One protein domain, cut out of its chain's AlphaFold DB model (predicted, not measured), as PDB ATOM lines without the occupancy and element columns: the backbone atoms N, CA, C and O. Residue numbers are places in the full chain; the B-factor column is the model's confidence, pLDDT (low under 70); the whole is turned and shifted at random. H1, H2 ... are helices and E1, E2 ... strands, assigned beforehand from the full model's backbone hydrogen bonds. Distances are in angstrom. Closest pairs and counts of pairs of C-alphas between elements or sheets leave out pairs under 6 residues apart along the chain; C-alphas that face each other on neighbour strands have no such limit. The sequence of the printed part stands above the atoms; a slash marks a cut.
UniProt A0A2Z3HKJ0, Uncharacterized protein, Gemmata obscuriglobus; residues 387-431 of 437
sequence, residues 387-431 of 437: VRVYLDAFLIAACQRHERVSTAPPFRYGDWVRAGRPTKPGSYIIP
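What this domain is: This is residues 387 to 431 of the 437 residues of an uncharacterized protein of Gemmata obscuriglobus (UniProt A0A2Z3HKJ0). What shape do these atoms make? A small ribbon of two strands, E1 and E2, makes one end of an elongated body, and the longer helix H1 runs away from it to make the other end. The short helix H2 packs over one face of the ribbon with its residues 415 to 418, near both strands, and is turned crosswise to H1. What is it built of? The printed part has 45 residues, with two named helices and two named strands in the order E1, H1, H2, E2; the sheet is antiparallel and the class is mixed, helices and strands. How large is it? It is compact, with a radius of gyration of the C-alphas of 9.7 A, and spans 28 by 18 by 15 A.

How they stand to each other: How does the first strand pair? E1, residues 387 to 391, is the antiparallel neighbour of E2, residues 426 to 431, at 143 degrees between directions. N 389 and O 428 are within hydrogen-bond range at 2.8 A, as are N 426 and O 391 at 3.0 A. How do the helices stand? H1, residues 393 to 405, and H2, residues 413 to 418, only just touch, with 3 pairs of C-alphas within 8 A, made by residues 396 to 399 of H1 alone. The closest are the C-alphas of Cys 399 and Tyr 413, 6.0 A apart, and the lines are about perpendicular at 84 degrees. In both helices every O i to N i+4 pair is within hydrogen-bond range. What is near the strands? The closest C-alphas of H2 and E2 are those of Arg 418 and Ile 430, 5.8 A apart; H1 and E2 are only just apart, at 8.4 A.

Where its parts are: Where does the printed part begin? E1 begins at C-alpha 387, at (8.976, 105.172, 117.122), and is 12.5 A long. How long are the others? H1 measures 18.4 A, H2 8.7 A and E2 16.4 A, ending at C-alpha 431, at (12.201, 102.612, 121.793).

The domain as a whole: How far does it reach? The two C-alphas farthest apart are those of Val 387 and Val 405, 28.9 A. Is it whole and sure? The printed part has no cut and no long link, and no printed residue is under 70 in pLDDT.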
ATOM      1  N   VAL A 387       9.002 104.569 118.454       92.75
ATOM      2  CA  VAL A 387       8.976 105.172 117.122       92.75
ATOM      3  C   VAL A 387       9.035 104.073 116.076       92.75
ATOM      4  O   VAL A 387       9.791 103.108 116.198       92.75
ATOM      5  N   ARG A 388       8.218 104.215 115.033       92.12
ATOM      6  CA  ARG A 388       8.268 103.340 113.864       92.12
ATOM      7  C   ARG A 388       9.377 103.826 112.933       92.12
ATOM      8  O   ARG A 388       9.351 104.968 112.477       92.12
ATOM      9  N   VAL A 389      10.340 102.964 112.640       91.88
ATOM     10  CA  VAL A 389      11.440 103.220 111.709       91.88
ATOM     11  C   VAL A 389      11.376 102.239 110.549       91.88
ATOM     12  O   VAL A 389      11.222 101.041 110.756       91.88
ATOM     13  N   TYR A 390      11.508 102.736 109.322       91.38
ATOM     14  CA  TYR A 390      11.656 101.881 108.149       91.38
ATOM     15  C   TYR A 390      13.140 101.628 107.878       91.38
ATOM     16  O   TYR A 390      13.930 102.575 107.817       91.38
ATOM     17  N   LEU A 391      13.513 100.358 107.726       92.38
ATOM     18  CA  LEU A 391      14.865  99.922 107.397       92.38
ATOM     19  C   LEU A 391      14.832  99.251 106.022       92.38
ATOM     20  O   LEU A 391      14.260  98.173 105.869       92.38
ATOM     21  N   ASP A 392      15.430  99.889 105.016       90.75
ATOM     22  CA  ASP A 392      15.517  99.322 103.671       90.75
ATOM     23  C   ASP A 392      16.632  98.263 103.550       90.75
ATOM     24  O   ASP A 392      17.470  98.071 104.437       90.75
ATOM     25  N   ALA A 393      16.638  97.547 102.421       91.38
ATOM     26  CA  ALA A 393      17.583  96.460 102.178       91.38
ATOM     27  C   ALA A 393      19.045  96.942 102.102       91.38
ATOM     28  O   ALA A 393      19.953  96.207 102.493       91.38
ATOM     29  N   PHE A 394      19.278  98.165 101.620       91.44
ATOM     30  CA  PHE A 394      20.614  98.737 101.494       91.44
ATOM     31  C   PHE A 394      21.185  99.099 102.868       91.44
ATOM     32  O   PHE A 394      22.319  98.731 103.180       91.44
ATOM     33  N   LEU A 395      20.384  99.741 103.720       93.62
ATOM     34  CA  LEU A 395      20.752 100.079 105.089       93.62
ATOM     35  C   LEU A 395      21.043  98.822 105.919       93.62
ATOM     36  O   LEU A 395      22.065  98.770 106.607       93.62
ATOM     37  N   ILE A 396      20.203  97.787 105.817       96.50
ATOM     38  CA  ILE A 396      20.436  96.503 106.499       96.50
ATOM     39  C   ILE A 396      21.757  95.876 106.039       96.50
ATOM     40  O   ILE A 396      22.575  95.483 106.873       96.50
ATOM     41  N   ALA A 397      22.013  95.832 104.727       94.00
ATOM     42  CA  ALA A 397      23.260  95.293 104.190       94.00
ATOM     43  C   ALA A 397      24.489  96.095 104.655       94.00
ATOM     44  O   ALA A 397      25.519  95.508 105.000       94.00
ATOM     45  N   ALA A 398      24.380  97.426 104.719       94.06
ATOM     46  CA  ALA A 398      25.434  98.298 105.229       94.06
ATOM     47  C   ALA A 398      25.714  98.051 106.723       94.06
ATOM     48  O   ALA A 398      26.879  97.942 107.110       94.06
ATOM     49  N   CYS A 399      24.674  97.885 107.549       97.00
ATOM     50  CA  CYS A 399      24.817  97.578 108.977       97.00
ATOM     51  C   CYS A 399      25.475  96.207 109.201       97.00
ATOM     52  O   CYS A 399      26.434  96.092 109.961       97.00
ATOM     53  N   GLN A 400      25.038  95.182 108.466       96.94
ATOM     54  CA  GLN A 400      25.636  93.842 108.513       96.94
ATOM     55  C   GLN A 400      27.085  93.817 108.014       96.94
ATOM     56  O   GLN A 400      27.878  92.965 108.417       96.94
ATOM     57  N   ARG A 401      27.442  94.696 107.071       95.62
ATOM     58  CA  ARG A 401      28.829  94.854 106.630       95.62
ATOM     59  C   ARG A 401      29.662  95.499 107.734       95.62
ATOM     60  O   ARG A 401      30.725  94.973 108.042       95.62
ATOM     61  N   HIS A 402      29.165  96.567 108.354       96.12
ATOM     62  CA  HIS A 402      29.830  97.222 109.479       96.12
ATOM     63  C   HIS A 402      30.139  96.243 110.624       96.12
ATOM     64  O   HIS A 402      31.274  96.224 111.089       96.12
ATOM     65  N   GLU A 403      29.204  95.363 111.005       96.31
ATOM     66  CA  GLU A 403      29.467  94.336 112.033       96.31
ATOM     67  C   GLU A 403      30.552  93.328 111.639       96.31
ATOM     68  O   GLU A 403      31.285  92.844 112.497       96.31
ATOM     69  N   ARG A 404      30.666  93.003 110.347       95.81
ATOM     70  CA  ARG A 404      31.634  92.012 109.857       95.81
ATOM     71  C   ARG A 404      33.050  92.555 109.733       95.81
ATOM     72  O   ARG A 404      33.995  91.800 109.926       95.81
ATOM     73  N   VAL A 405      33.198  93.818 109.340       93.75
ATOM     74  CA  VAL A 405      34.506  94.396 108.977       93.75
ATOM     75  C   VAL A 405      34.897  95.626 109.801       93.75
ATOM     76  O   VAL A 405      35.899  96.258 109.485       93.75
ATOM     77  N   SER A 406      34.126  95.979 110.836       88.75
ATOM     78  CA  SER A 406      34.369  97.123 111.733       88.75
ATOM     79  C   SER A 406      34.707  98.431 111.000       88.75
ATOM     80  O   SER A 406      35.638  99.146 111.362       88.75
ATOM     81  N   THR A 407      33.953  98.757 109.948       91.88
ATOM     82  CA  THR A 407      34.070 100.048 109.240       91.88
ATOM     83  C   THR A 407      33.443 101.187 110.052       91.88
ATOM     84  O   THR A 407      32.952 100.962 111.150       91.88
ATOM     85  N   ALA A 408      33.378 102.416 109.534       93.38
ATOM     86  CA  ALA A 408      32.522 103.441 110.143       93.38
ATOM     87  C   ALA A 408      31.042 102.973 110.166       93.38
ATOM     88  O   ALA A 408      30.616 102.305 109.213       93.38
ATOM     89  N   PRO A 409      30.272 103.264 111.235       94.56
ATOM     90  CA  PRO A 409      28.871 102.863 111.324       94.56
ATOM     91  C   PRO A 409      28.028 103.624 110.289       94.56
ATOM     92  O   PRO A 409      28.190 104.838 110.145       94.56
ATOM     93  N   PRO A 410      27.129 102.947 109.554       91.94
ATOM     94  CA  PRO A 410      26.245 103.607 108.603       91.94
ATOM     95  C   PRO A 410      25.245 104.533 109.306       91.94
ATOM     96  O   PRO A 410      24.924 104.373 110.489       91.94
ATOM     97  N   PHE A 411      24.714 105.493 108.548       85.50
ATOM     98  CA  PHE A 411      23.628 106.362 108.995       85.50
ATOM     99  C   PHE A 411      22.466 105.503 109.520       85.50
ATOM    100  O   PHE A 411      21.999 104.617 108.814       85.50
ATOM    101  N   ARG A 412      22.025 105.744 110.765       92.44
ATOM    102  CA  ARG A 412      20.995 104.962 111.492       92.44
ATOM    103  C   ARG A 412      21.393 103.549 111.948       92.44
ATOM    104  O   ARG A 412      20.515 102.758 112.290       92.44
ATOM    105  N   TYR A 413      22.687 103.237 112.078       96.38
ATOM    106  CA  TYR A 413      23.137 101.976 112.693       96.38
ATOM    107  C   TYR A 413      22.498 101.720 114.074       96.38
ATOM    108  O   TYR A 413      22.057 100.610 114.365       96.38
ATOM    109  N   GLY A 414      22.368 102.765 114.901       95.56
ATOM    110  CA  GLY A 414      21.707 102.672 116.208       95.56
ATOM    111  C   GLY A 414      20.230 102.266 116.135       95.56
ATOM    112  O   GLY A 414      19.778 101.502 116.984       95.56
ATOM    113  N   ASP A 415      19.492 102.710 115.111       96.31
ATOM    114  CA  ASP A 415      18.095 102.301 114.896       96.31
ATOM    115  C   ASP A 415      18.008 100.823 114.505       96.31
ATOM    116  O   ASP A 415      17.166 100.101 115.030       96.31
ATOM    117  N   TRP A 416      18.913 100.345 113.642       97.31
ATOM    118  CA  TRP A 416      18.982  98.931 113.254       97.31
ATOM    119  C   TRP A 416      19.321  98.015 114.441       97.31
ATOM    120  O   TRP A 416      18.709  96.958 114.601       97.31
ATOM    121  N   VAL A 417      20.237  98.434 115.325       96.19
ATOM    122  CA  VAL A 417      20.535  97.701 116.569       96.19
ATOM    123  C   VAL A 417      19.316  97.679 117.496       96.19
ATOM    124  O   VAL A 417      18.957  96.613 117.994       96.19
ATOM    125  N   ARG A 418      18.645  98.824 117.694       95.25
ATOM    126  CA  ARG A 418      17.419  98.910 118.510       95.25
ATOM    127  C   ARG A 418      16.259  98.093 117.941       95.25
ATOM    128  O   ARG A 418      15.448  97.595 118.711       95.25
ATOM    129  N   ALA A 419      16.210  97.914 116.625       94.56
ATOM    130  CA  ALA A 419      15.237  97.064 115.943       94.56
ATOM    131  C   ALA A 419      15.519  95.557 116.089       94.56
ATOM    132  O   ALA A 419      14.819  94.749 115.485       94.56
ATOM    133  N   GLY A 420      16.539  95.154 116.855       95.44
ATOM    134  CA  GLY A 420      16.887  93.744 117.041       95.44
ATOM    135  C   GLY A 420      17.695  93.154 115.885       95.44
ATOM    136  O   GLY A 420      17.663  91.944 115.679       95.44
ATOM    137  N   ARG A 421      18.429  93.993 115.140       97.25
ATOM    138  CA  ARG A 421      19.310  93.591 114.026       97.25
ATOM    139  C   ARG A 421      18.588  92.793 112.929       97.25
ATOM    140  O   ARG A 421      19.014  91.689 112.576       97.25
ATOM    141  N   PRO A 422      17.492  93.325 112.366       93.50
ATOM    142  CA  PRO A 422      16.710  92.594 111.385       93.50
ATOM    143  C   PRO A 422      17.507  92.283 110.116       93.50
ATOM    144  O   PRO A 422      18.370  93.049 109.680       93.50
ATOM    145  N   THR A 423      17.174  91.149 109.497       94.56
ATOM    146  CA  THR A 423      17.770  90.673 108.240       94.56
ATOM    147  C   THR A 423      16.909  90.951 107.009       94.56
ATOM    148  O   THR A 423      17.376  90.751 105.890       94.56
ATOM    149  N   LYS A 424      15.668  91.417 107.195       90.81
ATOM    150  CA  LYS A 424      14.709  91.706 106.123       90.81
ATOM    151  C   LYS A 424      14.317  93.187 106.135       90.81
ATOM    152  O   LYS A 424      14.199  93.752 107.220       90.81
ATOM    153  N   PRO A 425      14.105  93.826 104.975       91.12
ATOM    154  CA  PRO A 425      13.598  95.192 104.937       91.12
ATOM    155  C   PRO A 425      12.176  95.273 105.500       91.12
ATOM    156  O   PRO A 425      11.408  94.321 105.362       91.12
ATOM    157  N   GLY A 426      11.834  96.399 106.125       87.94
ATOM    158  CA  GLY A 426      10.495  96.626 106.672       87.94
ATOM    159  C   GLY A 426      10.428  97.734 107.719       87.94
ATOM    160  O   GLY A 426      11.429  98.382 108.036       87.94
ATOM    161  N   SER A 427       9.226  97.935 108.258       88.25
ATOM    162  CA  SER A 427       8.964  98.831 109.383       88.25
ATOM    163  C   SER A 427       9.162  98.115 110.717       88.25
ATOM    164  O   SER A 427       8.612  97.043 110.942       88.25
ATOM    165  N   TYR A 428       9.905  98.745 111.621       91.88
ATOM    166  CA  TYR A 428      10.223  98.243 112.955       91.88
ATOM    167  C   TYR A 428       9.821  99.270 114.005       91.88
ATOM    168  O   TYR A 428      10.026 100.467 113.820       91.88
ATOM    169  N   ILE A 429       9.258  98.815 115.120       92.50
ATOM    170  CA  ILE A 429       8.967  99.673 116.270       92.50
ATOM    171  C   ILE A 429      10.155  99.583 117.225       92.50
ATOM    172  O   ILE A 429      10.498  98.495 117.683       92.50
ATOM    173  N   ILE A 430      10.796 100.718 117.503       94.88
ATOM    174  CA  ILE A 430      11.950 100.802 118.402       94.88
ATOM    175  C   ILE A 430      11.683 101.791 119.540       94.88
ATOM    176  O   ILE A 430      10.956 102.762 119.330       94.88
ATOM    177  N   PRO A 431      12.277 101.611 120.732       94.44
ATOM    178  CA  PRO A 431      12.201 102.612 121.793       94.44
ATOM    179  C   PRO A 431      12.800 103.950 121.331       94.44
ATOM    180  O   PRO A 431      13.875 103.968 120.720       94.44
TER     181      PRO A 431